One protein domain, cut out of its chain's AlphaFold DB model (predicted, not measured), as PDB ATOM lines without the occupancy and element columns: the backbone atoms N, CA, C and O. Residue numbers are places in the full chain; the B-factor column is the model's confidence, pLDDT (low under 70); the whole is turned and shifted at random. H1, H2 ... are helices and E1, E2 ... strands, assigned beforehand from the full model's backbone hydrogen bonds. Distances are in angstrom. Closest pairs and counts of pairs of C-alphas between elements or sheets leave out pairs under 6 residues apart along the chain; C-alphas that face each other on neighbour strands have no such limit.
ATOM      1  N   ALA A  38     141.919 184.173 143.913       44.53
ATOM      2  CA  ALA A  38     142.107 184.631 142.534       44.53
ATOM      3  C   ALA A  38     143.287 185.606 142.353       44.53
ATOM      4  O   ALA A  38     143.922 185.597 141.309       44.53
ATOM      5  N   ALA A  39     143.591 186.430 143.360       48.81
ATOM      6  CA  ALA A  39     144.714 187.371 143.330       48.81
ATOM      7  C   ALA A  39     146.044 186.689 143.685       48.81
ATOM      8  O   ALA A  39     147.097 187.100 143.213       48.81
ATOM      9  N   MET A  40     145.987 185.602 144.460       43.28
ATOM     10  CA  MET A  40     147.125 184.706 144.642       43.28
ATOM     11  C   MET A  40     147.420 183.924 143.354       43.28
ATOM     12  O   MET A  40     148.570 183.742 143.023       43.28
ATOM     13  N   ALA A  41     146.419 183.524 142.566       43.91
ATOM     14  CA  ALA A  41     146.643 182.778 141.321       43.91
ATOM     15  C   ALA A  41     147.276 183.590 140.162       43.91
ATOM     16  O   ALA A  41     147.467 183.035 139.078       43.91
ATOM     17  N   ASP A  42     147.598 184.873 140.363       50.56
ATOM     18  CA  ASP A  42     148.322 185.693 139.388       50.56
ATOM     19  C   ASP A  42     149.767 185.179 139.228       50.56
ATOM     20  O   ASP A  42     150.617 185.325 140.110       50.56
ATOM     21  N   ILE A  43     150.047 184.562 138.075       47.78
ATOM     22  CA  ILE A  43     151.353 183.974 137.728       47.78
ATOM     23  C   ILE A  43     152.495 184.998 137.734       47.78
ATOM     24  O   ILE A  43     153.656 184.616 137.876       47.78
ATOM     25  N   THR A  44     152.173 186.288 137.611       45.50
ATOM     26  CA  THR A  44     153.143 187.387 137.588       45.50
ATOM     27  C   THR A  44     153.686 187.712 138.979       45.50
ATOM     28  O   THR A  44     154.693 188.407 139.105       45.50
ATOM     29  N   ASN A  45     153.041 187.205 140.036       49.06
ATOM     30  CA  ASN A  45     153.403 187.501 141.414       49.06
ATOM     31  C   ASN A  45     153.308 186.241 142.286       49.06
ATOM     32  O   ASN A  45     152.514 186.156 143.225       49.06
ATOM     33  N   TRP A  46     154.128 185.235 141.963       64.06
ATOM     34  CA  TRP A  46     154.228 184.033 142.786       64.06
ATOM     35  C   TRP A  46     154.756 184.374 144.184       64.06
ATOM     36  O   TRP A  46     155.842 184.935 144.344       64.06
ATOM     37  N   VAL A  47     153.992 183.988 145.205       60.25
ATOM     38  CA  VAL A  47     154.372 184.121 146.612       60.25
ATOM     39  C   VAL A  47     154.236 182.754 147.267       60.25
ATOM     40  O   VAL A  47     153.179 182.127 147.204       60.25
ATOM     41  N   ALA A  48     155.308 182.294 147.910       70.69
ATOM     42  CA  ALA A  48     155.291 181.045 148.654       70.69
ATOM     43  C   ALA A  48     154.303 181.118 149.833       70.69
ATOM     44  O   ALA A  48     154.339 182.060 150.628       70.69
ATOM     45  N   SER A  49     153.473 180.088 149.991       77.94
ATOM     46  CA  SER A  49     152.588 179.915 151.139       77.94
ATOM     47  C   SER A  49     153.401 179.815 152.429       77.94
ATOM     48  O   SER A  49     154.355 179.038 152.543       77.94
ATOM     49  N   THR A  50     152.986 180.564 153.445       80.75
ATOM     50  CA  THR A  50     153.571 180.476 154.789       80.75
ATOM     51  C   THR A  50     153.203 179.145 155.464       80.75
ATOM     52  O   THR A  50     152.147 178.572 155.172       80.75
ATOM     53  N   PRO A  51     153.997 178.649 156.432       82.00
ATOM     54  CA  PRO A  51     153.669 177.420 157.162       82.00
ATOM     55  C   PRO A  51     152.286 177.451 157.839       82.00
ATOM     56  O   PRO A  51     151.592 176.434 157.908       82.00
ATOM     57  N   GLN A  52     151.848 178.623 158.310       77.81
ATOM     58  CA  GLN A  52     150.519 178.815 158.897       77.81
ATOM     59  C   GLN A  52     149.410 178.703 157.842       77.81
ATOM     60  O   GLN A  52     148.402 178.045 158.091       77.81
ATOM     61  N   GLN A  53     149.597 179.283 156.652       77.88
ATOM     62  CA  GLN A  53     148.655 179.126 155.538       77.88
ATOM     63  C   GLN A  53     148.562 177.666 155.086       77.88
ATOM     64  O   GLN A  53     147.459 177.153 154.917       77.88
ATOM     65  N   ILE A  54     149.692 176.965 154.992       83.19
ATOM     66  CA  ILE A  54     149.728 175.533 154.662       83.19
ATOM     67  C   ILE A  54     148.970 174.716 155.715       83.19
ATOM     68  O   ILE A  54     148.171 173.846 155.371       83.19
ATOM     69  N   THR A  55     149.142 175.037 156.999       83.44
ATOM     70  CA  THR A  55     148.390 174.398 158.090       83.44
ATOM     71  C   THR A  55     146.879 174.611 157.946       83.44
ATOM     72  O   THR A  55     146.101 173.673 158.128       83.44
ATOM     73  N   ASN A  56     146.450 175.817 157.568       81.12
ATOM     74  CA  ASN A  56     145.039 176.107 157.305       81.12
ATOM     75  C   ASN A  56     144.524 175.338 156.076       81.12
ATOM     76  O   ASN A  56     143.451 174.741 156.139       81.12
ATOM     77  N   ASN A  57     145.307 175.280 154.995       81.75
ATOM     78  CA  ASN A  57     144.984 174.500 153.796       81.75
ATOM     79  C   ASN A  57     144.825 173.007 154.130       81.75
ATOM     80  O   ASN A  57     143.899 172.352 153.652       81.75
ATOM     81  N   MET A  58     145.687 172.469 154.995       87.81
ATOM     82  CA  MET A  58     145.576 171.106 155.518       87.81
ATOM     83  C   MET A  58     144.292 170.908 156.330       87.81
ATOM     84  O   MET A  58     143.593 169.914 156.133       87.81
ATOM     85  N   ALA A  59     143.925 171.866 157.184       84.44
ATOM     86  CA  ALA A  59     142.689 171.797 157.962       84.44
ATOM     87  C   ALA A  59     141.434 171.777 157.069       84.44
ATOM     88  O   ALA A  59     140.527 170.986 157.322       84.44
ATOM     89  N   VAL A  60     141.405 172.572 155.990       83.25
ATOM     90  CA  VAL A  60     140.320 172.556 154.985       83.25
ATOM     91  C   VAL A  60     140.210 171.191 154.294       83.25
ATOM     92  O   VAL A  60     139.113 170.747 153.959       83.25
ATOM     93  N   GLN A  61     141.326 170.476 154.148       84.31
ATOM     94  CA  GLN A  61     141.365 169.105 153.627       84.31
ATOM     95  C   GLN A  61     141.106 168.028 154.700       84.31
ATOM     96  O   GLN A  61     141.296 166.841 154.438       84.31
ATOM     97  N   ASN A  62     140.631 168.411 155.891       86.44
ATOM     98  CA  ASN A  62     140.379 167.535 157.045       86.44
ATOM     99  C   ASN A  62     141.639 166.860 157.618       86.44
ATOM    100  O   ASN A  62     141.570 165.763 158.176       86.44
ATOM    101  N   ILE A  63     142.797 167.511 157.508       86.94
ATOM    102  CA  ILE A  63     144.071 167.019 158.038       86.94
ATOM    103  C   ILE A  63     144.410 167.770 159.324       86.94
ATOM    104  O   ILE A  63     144.536 168.993 159.339       86.94
ATOM    105  N   ASN A  64     144.615 167.028 160.414       87.69
ATOM    106  CA  ASN A  64     145.048 167.592 161.688       87.69
ATOM    107  C   ASN A  64     146.564 167.412 161.874       87.69
ATOM    108  O   ASN A  64     147.041 166.327 162.215       87.69
ATOM    109  N   VAL A  65     147.321 168.501 161.712       85.31
ATOM    110  CA  VAL A  65     148.791 168.515 161.847       85.31
ATOM    111  C   VAL A  65     149.300 168.297 163.276       85.31
ATOM    112  O   VAL A  65     150.487 168.046 163.464       85.31
ATOM    113  N   ASN A  66     148.437 168.330 164.292       83.25
ATOM    114  CA  ASN A  66     148.795 168.026 165.684       83.25
ATOM    115  C   ASN A  66     148.544 166.552 166.052       83.25
ATOM    116  O   ASN A  66     148.873 166.128 167.157       83.25
ATOM    117  N   SER A  67     147.965 165.769 165.139       81.25
ATOM    118  CA  SER A  67     147.713 164.332 165.303       81.25
ATOM    119  C   SER A  67     148.738 163.486 164.544       81.25
ATOM    120  O   SER A  67     149.445 163.999 163.683       81.25
ATOM    121  N   THR A  68     148.852 162.188 164.826       80.44
ATOM    122  CA  THR A  68     149.773 161.315 164.082       80.44
ATOM    123  C   THR A  68     149.435 161.324 162.586       80.44
ATOM    124  O   THR A  68     148.332 160.957 162.192       80.44
ATOM    125  N   LEU A  69     150.390 161.748 161.750       84.06
ATOM    126  CA  LEU A  69     150.275 161.671 160.290       84.06
ATOM    127  C   LEU A  69     150.900 160.343 159.869       84.06
ATOM    128  O   LEU A  69     152.118 160.186 159.961       84.06
ATOM    129  N   ASN A  70     150.061 159.382 159.491       85.69
ATOM    130  CA  ASN A  70     150.471 158.039 159.090       85.69
ATOM    131  C   ASN A  70     149.713 157.665 157.811       85.69
ATOM    132  O   ASN A  70     148.580 157.192 157.854       85.69
ATOM    133  N   GLY A  71     150.308 157.982 156.666       84.94
ATOM    134  CA  GLY A  71     149.716 157.774 155.349       84.94
ATOM    135  C   GLY A  71     148.683 158.832 154.960       84.94
ATOM    136  O   GLY A  71     147.896 158.608 154.039       84.94
ATOM    137  N   THR A  72     148.644 159.971 155.656       92.12
ATOM    138  CA  THR A  72     147.661 161.021 155.378       92.12
ATOM    139  C   THR A  72     147.931 161.640 154.013       92.12
ATOM    140  O   THR A  72     149.053 162.039 153.728       92.12
ATOM    141  N   ARG A  73     146.901 161.750 153.173       91.31
ATOM    142  CA  ARG A  73     147.018 162.349 151.839       91.31
ATOM    143  C   ARG A  73     146.751 163.846 151.909       91.31
ATOM    144  O   ARG A  73     145.689 164.239 152.380       91.31
ATOM    145  N   TYR A  74     147.673 164.642 151.395       90.56
ATOM    146  CA  TYR A  74     147.551 166.083 151.240       90.56
ATOM    147  C   TYR A  74     147.620 166.467 149.769       90.56
ATOM    148  O   TYR A  74     148.517 166.024 149.064       90.56
ATOM    149  N   ILE A  75     146.686 167.288 149.307       87.12
ATOM    150  CA  ILE A  75     146.686 167.841 147.956       87.12
ATOM    151  C   ILE A  75     147.397 169.192 148.014       87.12
ATOM    152  O   ILE A  75     146.879 170.137 148.613       87.12
ATOM    153  N   VAL A  76     148.568 169.277 147.389       86.44
ATOM    154  CA  VAL A  76     149.391 170.491 147.306       86.44
ATOM    155  C   VAL A  76     148.562 171.631 146.720       86.44
ATOM    156  O   VAL A  76     147.882 171.456 145.709       86.44
ATOM    157  N   GLN A  77     148.586 172.789 147.368       81.81
ATOM    158  CA  GLN A  77     147.906 173.993 146.906       81.81
ATOM    159  C   GLN A  77     148.882 174.929 146.192       81.81
ATOM    160  O   GLN A  77     150.103 174.800 146.300       81.81
ATOM    161  N   TRP A  78     148.337 175.878 145.433       78.62
ATOM    162  CA  TRP A  78     149.149 176.920 144.812       78.62
ATOM    163  C   TRP A  78     149.939 177.693 145.882       78.62
ATOM    164  O   TRP A  78     149.398 178.017 146.939       78.62
ATOM    165  N   GLY A  79     151.221 177.951 145.610       74.75
ATOM    166  CA  GLY A  79     152.148 178.614 146.535       74.75
ATOM    167  C   GLY A  79     152.865 177.670 147.508       74.75
ATOM    168  O   GLY A  79     153.858 178.066 148.120       74.75
ATOM    169  N   ASP A  80     152.440 176.415 147.652       83.00
ATOM    170  CA  ASP A  80     153.095 175.487 148.573       83.00
ATOM    171  C   ASP A  80     154.487 175.066 148.083       83.00
ATOM    172  O   ASP A  80     154.740 174.874 146.894       83.00
ATOM    173  N   THR A  81     155.396 174.850 149.033       87.62
ATOM    174  CA  THR A  81     156.733 174.292 148.788       87.62
ATOM    175  C   THR A  81     156.978 173.122 149.736       87.62
ATOM    176  O   THR A  81     156.432 173.102 150.843       87.62
ATOM    177  N   LEU A  82     157.840 172.159 149.371       87.69
ATOM    178  CA  LEU A  82     158.195 171.072 150.301       87.69
ATOM    179  C   LEU A  82     158.795 171.607 151.603       87.69
ATOM    180  O   LEU A  82     158.566 171.032 152.666       87.69
ATOM    181  N   TRP A  83     159.527 172.721 151.537       87.38
ATOM    182  CA  TRP A  83     160.043 173.393 152.722       87.38
ATOM    183  C   TRP A  83     158.915 173.932 153.612       87.38
ATOM    184  O   TRP A  83     158.893 173.637 154.805       87.38
ATOM    185  N   GLY A  84     157.941 174.653 153.049       85.38
ATOM    186  CA  GLY A  84     156.801 175.172 153.810       85.38
ATOM    187  C   GLY A  84     155.958 174.054 154.431       85.38
ATOM    188  O   GLY A  84     155.585 174.129 155.603       85.38
ATOM    189  N   ILE A  85     155.732 172.970 153.682       89.31
ATOM    190  CA  ILE A  85     155.020 171.772 154.153       89.31
ATOM    191  C   ILE A  85     155.799 171.086 155.278       89.31
ATOM    192  O   ILE A  85     155.212 170.669 156.279       89.31
ATOM    193  N   SER A  86     157.123 171.009 155.154       88.19
ATOM    194  CA  SER A  86     158.004 170.478 156.193       88.19
ATOM    195  C   SER A  86     157.885 171.277 157.491       88.19
ATOM    196  O   SER A  86     157.699 170.690 158.556       88.19
ATOM    197  N   GLN A  87     157.896 172.610 157.404       87.81
ATOM    198  CA  GLN A  87     157.715 173.481 158.569       87.81
ATOM    199  C   GLN A  87     156.317 173.355 159.190       87.81
ATOM    200  O   GLN A  87     156.192 173.349 160.411       87.81
ATOM    201  N   ALA A  88     155.269 173.220 158.373       87.06
ATOM    202  CA  ALA A  88     153.891 173.090 158.851       87.06
ATOM    203  C   ALA A  88     153.614 171.740 159.542       87.06
ATOM    204  O   ALA A  88     152.852 171.670 160.504       87.06
ATOM    205  N   THR A  89     154.223 170.657 159.056       88.62
ATOM    206  CA  THR A  89     153.937 169.282 159.514       88.62
ATOM    207  C   THR A  89     154.965 168.724 160.497       88.62
ATOM    208  O   THR A  89     154.676 167.757 161.208       88.62
ATOM    209  N   GLY A  90     156.169 169.299 160.526       86.75
ATOM    210  CA  GLY A  90     157.325 168.765 161.245       86.75
ATOM    211  C   GLY A  90     157.992 167.563 160.559       86.75
ATOM    212  O   GLY A  90     158.884 166.955 161.145       86.75
ATOM    213  N   ILE A  91     157.577 167.199 159.341       89.75
ATOM    214  CA  ILE A  91     158.204 166.136 158.539       89.75
ATOM    215  C   ILE A  91     159.405 166.739 157.814       89.75
ATOM    216  O   ILE A  91     159.268 167.799 157.211       89.75
ATOM    217  N   SER A  92     160.582 166.112 157.836       89.44
ATOM    218  CA  SER A  92     161.731 166.642 157.087       89.44
ATOM    219  C   SER A  92     161.473 166.620 155.576       89.44
ATOM    220  O   SER A  92     160.798 165.729 155.061       89.44
ATOM    221  N   VAL A  93     162.043 167.583 154.846       87.25
ATOM    222  CA  VAL A  93     161.932 167.638 153.376       87.25
ATOM    223  C   VAL A  93     162.429 166.345 152.730       87.25
ATOM    224  O   VAL A  93     161.788 165.832 151.820       87.25
ATOM    225  N   ASP A  94     163.526 165.781 153.236       86.69
ATOM    226  CA  ASP A  94     164.096 164.546 152.694       86.69
ATOM    227  C   ASP A  94     163.146 163.360 152.892       86.69
ATOM    228  O   ASP A  94     163.020 162.517 152.010       86.69
ATOM    229  N   LYS A  95     162.412 163.330 154.014       88.81
ATOM    230  CA  LYS A  95     161.390 162.313 154.269       88.81
ATOM    231  C   LYS A  95     160.165 162.495 153.386       88.81
ATOM    232  O   LYS A  95     159.682 161.513 152.834       88.81
ATOM    233  N   LEU A  96     159.697 163.732 153.211       90.06
ATOM    234  CA  LEU A  96     158.615 164.033 152.271       90.06
ATOM    235  C   LEU A  96     158.984 163.595 150.852       90.06
ATOM    236  O   LEU A  96     158.170 162.963 150.187       90.06
ATOM    237  N   ALA A  97     160.206 163.895 150.410       87.31
ATOM    238  CA  ALA A  97     160.685 163.517 149.088       87.31
ATOM    239  C   ALA A  97     160.821 161.996 148.935       87.31
ATOM    240  O   ALA A  97     160.337 161.440 147.951       87.31
ATOM    241  N   TYR A  98     161.409 161.325 149.928       86.94
ATOM    242  CA  TYR A  98     161.581 159.875 149.939       86.94
ATOM    243  C   TYR A  98     160.240 159.129 149.915       86.94
ATOM    244  O   TYR A  98     160.027 158.281 149.049       86.94
ATOM    245  N   ASP A  99     159.313 159.483 150.812       85.94
ATOM    246  CA  ASP A  99     158.008 158.821 150.941       85.94
ATOM    247  C   ASP A  99     157.123 159.007 149.694       85.94
ATOM    248  O   ASP A  99     156.235 158.195 149.443       85.94
ATOM    249  N   ASN A 100     157.358 160.073 148.918       86.69
ATOM    250  CA  ASN A 100     156.567 160.432 147.737       86.69
ATOM    251  C   ASN A 100     157.303 160.233 146.410       86.69
ATOM    252  O   ASN A 100     156.799 160.658 145.371       86.69
ATOM    253  N   HIS A 101     158.484 159.609 146.433       84.50
ATOM    254  CA  HIS A 101     159.319 159.383 145.249       84.50
ATOM    255  C   HIS A 101     159.580 160.662 144.431       84.50
ATOM    256  O   HIS A 101     159.597 160.646 143.198       84.50
ATOM    257  N   ILE A 102     159.777 161.787 145.121       82.31
ATOM    258  CA  ILE A 102     160.028 163.077 144.486       82.31
ATOM    259  C   ILE A 102     161.497 163.139 144.080       82.31
ATOM    260  O   ILE A 102     162.387 163.193 144.928       82.31
ATOM    261  N   ALA A 103     161.739 163.166 142.771       74.06
ATOM    262  CA  ALA A 103     163.088 163.246 142.218       74.06
ATOM    263  C   ALA A 103     163.750 164.614 142.460       74.06
ATOM    264  O   ALA A 103     164.950 164.676 142.706       74.06
ATOM    265  N   ASN A 104     162.976 165.706 142.416       76.38
ATOM    266  CA  ASN A 104     163.458 167.058 142.691       76.38
ATOM    267  C   ASN A 104     162.680 167.690 143.856       76.38
ATOM    268  O   ASN A 104     161.504 168.016 143.710       76.38
ATOM    269  N   ARG A 105     163.348 167.912 144.995       77.69
ATOM    270  CA  ARG A 105     162.736 168.500 146.202       77.69
ATOM    271  C   ARG A 105     162.221 169.931 146.005       77.69
ATOM    272  O   ARG A 105     161.375 170.389 146.769       77.69
ATOM    273  N   ASP A 106     162.766 170.635 145.020       78.44
ATOM    274  CA  ASP A 106     162.450 172.032 144.733       78.44
ATOM    275  C   ASP A 106     161.262 172.152 143.767       78.44
ATOM    276  O   ASP A 106     160.837 173.257 143.440       78.44
ATOM    277  N   LEU A 107     160.704 171.021 143.324       77.50
ATOM    278  CA  LEU A 107     159.618 170.976 142.362       77.50
ATOM    279  C   LEU A 107     158.473 170.089 142.849       77.50
ATOM    280  O   LEU A 107     158.560 168.861 142.865       77.50
ATOM    281  N   ILE A 108     157.360 170.742 143.156       81.06
ATOM    282  CA  ILE A 108     156.060 170.117 143.382       81.06
ATOM    283  C   ILE A 108     154.990 170.910 142.639       81.06
ATOM    284  O   ILE A 108     155.168 172.098 142.366       81.06
ATOM    285  N   PHE A 109     153.882 170.256 142.311       79.00
ATOM    286  CA  PHE A 109     152.804 170.860 141.531       79.00
ATOM    287  C   PHE A 109     151.556 171.062 142.380       79.00
ATOM    288  O   PHE A 109     151.191 170.189 143.168       79.00
ATOM    289  N   ALA A 110     150.851 172.176 142.184       80.19
ATOM    290  CA  ALA A 110     149.504 172.316 142.725       80.19
ATOM    291  C   ALA A 110     148.612 171.180 142.188       80.19
ATOM    292  O   ALA A 110     148.678 170.823 141.013       80.19
ATOM    293  N   GLY A 111     147.810 170.574 143.062       76.25
ATOM    294  CA  GLY A 111     147.027 169.374 142.765       76.25
ATOM    295  C   GLY A 111     147.779 168.050 142.956       76.25
ATOM    296  O   GLY A 111     147.138 166.999 142.988       76.25
ATOM    297  N   GLN A 112     149.105 168.062 143.145       83.81
ATOM    298  CA  GLN A 112     149.872 166.856 143.467       83.81
ATOM    299  C   GLN A 112     149.453 166.300 144.832       83.81
ATOM    300  O   GLN A 112     149.311 167.043 145.802       83.81
ATOM    301  N   VAL A 113     149.287 164.980 144.931       89.62
ATOM    302  CA  VAL A 113     149.001 164.313 146.208       89.62
ATOM    303  C   VAL A 113     150.312 163.919 146.883       89.62
ATOM    304  O   VAL A 113     151.092 163.159 146.319       89.62
ATOM    305  N   LEU A 114     150.519 164.400 148.105       91.31
ATOM    306  CA  LEU A 114     151.604 164.004 148.992       91.31
ATOM    307  C   LEU A 114     151.087 163.120 150.123       91.31
ATOM    308  O   LEU A 114     150.122 163.445 150.814       91.31
ATOM    309  N   ILE A 115     151.768 162.009 150.340       92.12
ATOM    310  CA  ILE A 115     151.654 161.140 151.497       92.12
ATOM    311  C   ILE A 115     152.497 161.733 152.623       92.12
ATOM    312  O   ILE A 115     153.713 161.888 152.506       92.12
ATOM    313  N   LEU A 116     151.836 162.069 153.723       92.44
ATOM    314  CA  LEU A 116     152.440 162.620 154.921       92.44
ATOM    315  C   LEU A 116     152.616 161.506 155.953       92.44
ATOM    316  O   LEU A 116     151.640 161.033 156.545       92.44
ATOM    317  N   ASN A 117     153.870 161.131 156.207       89.81
ATOM    318  CA  ASN A 117     154.238 160.281 157.332       89.81
ATOM    319  C   ASN A 117     155.161 161.059 158.259       89.81
ATOM    320  O   ASN A 117     156.257 161.456 157.866       89.81
ATOM    321  N   ARG A 118     154.729 161.266 159.500       86.69
ATOM    322  CA  ARG A 118     155.576 161.879 160.532       86.69
ATOM    323  C   ARG A 118     156.542 160.882 161.140       86.69
ATOM    324  O   ARG A 118     157.666 161.238 161.469       86.69
ATOM    325  N   ASP A 119     156.100 159.637 161.236       81.19
ATOM    326  CA  ASP A 119     156.881 158.562 161.819       81.19
ATOM    327  C   ASP A 119     157.770 157.888 160.763       81.19
ATOM    328  O   ASP A 119     157.443 157.830 159.571       81.19
ATOM    329  N   GLY A 120     158.902 157.353 161.220       75.69
ATOM    330  CA  GLY A 120     159.889 156.664 160.388       75.69
ATOM    331  C   GLY A 120     161.112 157.516 160.054       75.69
ATOM    332  O   GLY A 120     161.085 158.743 160.100       75.69
ATOM    333  N   SER A 121     162.208 156.842 159.727       77.56
ATOM    334  CA  SER A 121     163.486 157.457 159.371       77.56
ATOM    335  C   SER A 121     163.783 157.250 157.895       77.56
ATOM    336  O   SER A 121     163.532 156.172 157.357       77.56
ATOM    337  N   VAL A 122     164.366 158.261 157.263       81.00
ATOM    338  CA  VAL A 122     164.974 158.101 155.940       81.00
ATOM    339  C   VAL A 122     166.266 157.280 156.100       81.00
ATOM    340  O   VAL A 122     166.981 157.496 157.085       81.00
ATOM    341  N   PRO A 123     166.566 156.322 155.204       83.62
ATOM    342  CA  PRO A 123     167.831 155.591 155.221       83.62
ATOM    343  C   PRO A 123     169.046 156.534 155.211       83.62
ATOM    344  O   PRO A 123     169.033 157.558 154.535       83.62
ATOM    345  N   ALA A 124     170.100 156.206 155.965       77.69
ATOM    346  CA  ALA A 124     171.278 157.073 156.110       77.69
ATOM    347  C   ALA A 124     172.105 157.218 154.816       77.69
ATOM    348  O   ALA A 124     172.911 158.135 154.693       77.69
ATOM    349  N   ASP A 125     171.917 156.300 153.873       77.94
ATOM    350  CA  ASP A 125     172.486 156.301 152.529       77.94
ATOM    351  C   ASP A 125     171.621 157.058 151.512       77.94
ATOM    352  O   ASP A 125     172.051 157.234 150.371       77.94
ATOM    353  N   TYR A 126     170.436 157.544 151.898       75.31
ATOM    354  CA  TYR A 126     169.636 158.410 151.044       75.31
ATOM    355  C   TYR A 126     170.338 159.754 150.864       75.31
ATOM    356  O   TYR A 126     170.506 160.535 151.801       75.31
ATOM    357  N   HIS A 127     170.719 160.027 149.627       65.50
ATOM    358  CA  HIS A 127     171.277 161.294 149.207       65.50
ATOM    359  C   HIS A 127     170.380 161.863 148.117       65.50
ATOM    360  O   HIS A 127     170.045 161.200 147.137       65.50
ATOM    361  N   TYR A 128     169.980 163.113 148.309       65.00
ATOM    362  CA  TYR A 128     169.336 163.884 147.264       65.00
ATOM    363  C   TYR A 128     170.403 164.305 146.248       65.00
ATOM    364  O   TYR A 128     171.257 165.138 146.556       65.00
ATOM    365  N   GLU A 129     170.355 163.751 145.037       54.31
ATOM    366  CA  GLU A 129     171.106 164.297 143.906       54.31
ATOM    367  C   GLU A 129     170.348 165.501 143.345       54.31
ATOM    368  O   GLU A 129     169.651 165.425 142.333       54.31
ATOM    369  N   ALA A 130     170.482 166.639 144.032       49.28
ATOM    370  CA  ALA A 130     170.141 167.923 143.445       49.28
ATOM    371  C   ALA A 130     171.018 168.103 142.215       49.28
ATOM    372  O   ALA A 130     172.207 168.396 142.341       49.28
ATOM    373  N   ASN A 131     170.460 167.967 141.019       47.31
ATOM    374  CA  ASN A 131     171.060 168.673 139.906       47.31
ATOM    375  C   ASN A 131     170.522 170.116 139.982       47.31
ATOM    376  O   ASN A 131     169.346 170.330 139.669       47.31
ATOM    377  N   PRO A 132     171.347 171.105 140.397       43.41
ATOM    378  CA  PRO A 132     170.924 172.492 140.630       43.41
ATOM    379  C   PRO A 132     170.418 173.197 139.361       43.41
ATOM    380  O   PRO A 132     169.985 174.341 139.423       43.41
ATOM    381  N   ARG A 133     170.482 172.526 138.203       40.66
ATOM    382  CA  ARG A 133     169.970 172.988 136.907       40.66
ATOM    383  C   ARG A 133     168.623 172.372 136.515       40.66
ATOM    384  O   ARG A 133     168.167 172.595 135.401       40.66
ATOM    385  N   THR A 134     167.996 171.590 137.395       43.78
ATOM    386  CA  THR A 134     166.782 170.807 137.085       43.78
ATOM    387  C   THR A 134     165.552 171.325 137.808       43.78
ATOM    388  O   THR A 134     164.648 170.543 138.095       43.78
ATOM    389  N   VAL A 135     165.470 172.628 138.097       43.50
ATOM    390  CA  VAL A 135     164.137 173.243 138.205       43.50
ATOM    391  C   VAL A 135     163.401 172.819 136.937       43.50
ATOM    392  O   VAL A 135     163.939 173.001 135.844       43.50
ATOM    393  N   ALA A 136     162.313 172.048 137.065       44.88
ATOM    394  CA  ALA A 136     161.745 171.425 135.876       44.88
ATOM    395  C   ALA A 136     161.455 172.506 134.855       44.88
ATOM    396  O   ALA A 136     160.880 173.541 135.180       44.88
ATOM    397  N   LYS A 137     161.813 172.218 133.608       42.91
ATOM    398  CA  LYS A 137     161.167 172.877 132.489       42.91
ATOM    399  C   LYS A 137     159.688 172.504 132.609       42.91
ATOM    400  O   LYS A 137     159.308 171.376 132.307       42.91
ATOM    401  N   THR A 138     158.880 173.376 133.200       44.72
ATOM    402  CA  THR A 138     157.436 173.180 133.303       44.72
ATOM    403  C   THR A 138     156.835 173.646 131.995       44.72
ATOM    404  O   THR A 138     156.970 174.817 131.648       44.72
ATOM    405  N   LYS A 139     156.176 172.747 131.258       42.91
ATOM    406  CA  LYS A 139     155.342 173.174 130.137       42.91
ATOM    407  C   LYS A 139     154.022 173.649 130.732       42.91
ATOM    408  O   LYS A 139     153.275 172.841 131.286       42.91
ATOM    409  N   ILE A 140     153.785 174.955 130.672       44.53
ATOM    410  CA  ILE A 140     152.519 175.563 131.070       44.53
ATOM    411  C   ILE A 140     151.722 175.772 129.788       44.53
ATOM    412  O   ILE A 140     152.165 176.488 128.896       44.53
ATOM    413  N   ILE A 141     150.568 175.118 129.685       47.09
ATOM    414  CA  ILE A 141     149.595 175.398 128.628       47.09
ATOM    415  C   ILE A 141     148.435 176.126 129.299       47.09
ATOM    416  O   ILE A 141     147.742 175.543 130.140       47.09
ATOM    417  N   ILE A 142     148.264 177.404 128.964       45.66
ATOM    418  CA  ILE A 142     147.151 178.229 129.437       45.66
ATOM    419  C   ILE A 142     146.147 178.317 128.295       45.66
ATOM    420  O   ILE A 142     146.378 179.024 127.321       45.66
ATOM    421  N   ASN A 143     145.030 177.604 128.425       46.25
ATOM    422  CA  ASN A 143     143.893 177.767 127.525       46.25
ATOM    423  C   ASN A 143     142.846 178.613 128.250       46.25
ATOM    424  O   ASN A 143     142.458 178.265 129.366       46.25
ATOM    425  N   HIS A 144     142.365 179.698 127.653       42.75
ATOM    426  CA  HIS A 144     141.304 180.505 128.255       42.75
ATOM    427  C   HIS A 144     140.147 180.733 127.283       42.75
ATOM    428  O   HIS A 144     140.343 180.906 126.086       42.75
ATOM    429  N   ASN A 145     138.930 180.768 127.819       52.56
ATOM    430  CA  ASN A 145     137.771 181.379 127.174       52.56
ATOM    431  C   ASN A 145     137.230 182.499 128.077       52.56
ATOM    432  O   ASN A 145     137.726 182.683 129.187       52.56
ATOM    433  N   GLU A 146     136.206 183.238 127.638       46.31
ATOM    434  CA  GLU A 146     135.676 184.412 128.363       46.31
ATOM    435  C   GLU A 146     135.307 184.160 129.837       46.31
ATOM    436  O   GLU A 146     135.182 185.102 130.616       46.31
ATOM    437  N   LYS A 147     135.083 182.899 130.233       42.12
ATOM    438  CA  LYS A 147     134.582 182.541 131.568       42.12
ATOM    439  C   LYS A 147     135.479 181.587 132.350       42.12
ATOM    440  O   LYS A 147     135.268 181.447 133.551       42.12
ATOM    441  N   ASN A 148     136.437 180.912 131.715       38.81
ATOM    442  CA  ASN A 148     137.255 179.888 132.358       38.81
ATOM    443  C   ASN A 148     138.694 179.911 131.843       38.81
ATOM    444  O   ASN A 148     138.938 180.022 130.644       38.81
ATOM    445  N   VAL A 149     139.633 179.695 132.761       41.38
ATOM    446  CA  VAL A 149     141.044 179.445 132.460       41.38
ATOM    447  C   VAL A 149     141.346 177.992 132.813       41.38
ATOM    448  O   VAL A 149     141.153 177.568 133.952       41.38
ATOM    449  N   ASN A 150     141.799 177.219 131.832       42.03
ATOM    450  CA  ASN A 150     142.317 175.874 132.017       42.03
ATOM    451  C   ASN A 150     143.848 175.939 132.025       42.03
ATOM    452  O   ASN A 150     144.475 176.223 131.004       42.03
ATOM    453  N   ILE A 151     144.430 175.694 133.199       51.41
ATOM    454  CA  ILE A 151     145.877 175.664 133.399       51.41
ATOM    455  C   ILE A 151     146.297 174.199 133.462       51.41
ATOM    456  O   ILE A 151     146.033 173.514 134.452       51.41
ATOM    457  N   ASN A 152     146.966 173.723 132.413       39.97
ATOM    458  CA  ASN A 152     147.579 172.404 132.417       39.97
ATOM    459  C   ASN A 152     149.078 172.544 132.700       39.97
ATOM    460  O   ASN A 152     149.831 173.068 131.875       39.97
ATOM    461  N   VAL A 153     149.495 172.082 133.881       47.53
ATOM    462  CA  VAL A 153     150.900 172.038 134.297       47.53
ATOM    463  C   VAL A 153     151.359 170.589 134.273       47.53
ATOM    464  O   VAL A 153     150.894 169.773 135.068       47.53
ATOM    465  N   SER A 154     152.284 170.271 133.368       44.00
ATOM    466  CA  SER A 154     152.846 168.923 133.247       44.00
ATOM    467  C   SER A 154     154.363 168.922 133.494       44.00
ATOM    468  O   SER A 154     155.072 169.758 132.920       44.00
ATOM    469  N   PRO A 155     154.896 167.995 134.316       45.59
ATOM    470  CA  PRO A 155     156.337 167.806 134.455       45.59
ATOM    471  C   PRO A 155     156.944 167.277 133.152       45.59
ATOM    472  O   PRO A 155     156.469 166.285 132.600       45.59
ATOM    473  N   VAL A 156     158.048 167.874 132.698       45.94
ATOM    474  CA  VAL A 156     158.884 167.268 131.653       45.94
ATOM    475  C   VAL A 156     159.803 166.231 132.304       45.94
ATOM    476  O   VAL A 156     160.627 166.562 133.157       45.94
TER     477      VAL A 156
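Overview. This is residues 38 to 156 of the 361 residues of the protein "LysM domain-containing protein" of Lactobacillus equigenerosi DSM 18793 = JCM 14505 (UniProt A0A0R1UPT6). A small head holds three short helices, H1 to H3, gathered beside a short two-stranded sheet, E1 and E2; a separate hairpin, E3 and E4, makes a long arm whose tip, residues 144 to 149, sticks out. Residues 118 to 137, with no named element, join head and arm. The printed part has 119 residues, with three named helices and four named strands in the order H1 E1 H2 H3 E2 E3 E4; both sheets are antiparallel, and the class is mixed, with 52 residues, under half, in named elements. It is compact, with a radius of gyration of the C-alphas of 15.4 A and spans of 50 by 34 by 21 A.

Arrangement. H1, residues 51 to 60, touches H2, residues 82 to 89, closest at the C-alphas of Pro 51 and Ala 88, 4.7 A, at a steep tilt of 68 degrees, only just short of about perpendicular, the same way. H2 touches H3, residues 93 to 99, closest at the C-alphas of Ser 86 and Val 93, 5.6 A, about perpendicular at 89 degrees. E1, residues 70 to 75, is antiparallel to E2, residues 113 to 117, with N 74 and O 114 2.8 A apart, within hydrogen-bond range. The closest C-alphas of H3 and E2, Asp 99 and Ile 115, are 6.8 A apart. E3, residues 138 to 145, and E4, residues 148 to 155, form an antiparallel hairpin, with N 150 and O 143 2.8 A apart, within hydrogen-bond range; H2 is apart from both. In H1, H2 and H3 every O i to N i+4 pair is within hydrogen-bond range.

Along the chain. H1 begins at C-alpha 51 (153.669, 177.420, 157.162) and is 14.4 A long; E1 is 15.3 A. E3 is 22.2 A, and E4, 22.7 A, ends at C-alpha 155 (156.337, 167.806, 134.455).

Size, cuts and confidence. The C-alphas farthest apart, of Ala 124 and Glu 146, are 52.8 A apart. The printed part has no cut; the links H3 to E2 and E2 to E3 are long. pLDDT is under 70 at residues 38 to 47 and 127 to 156.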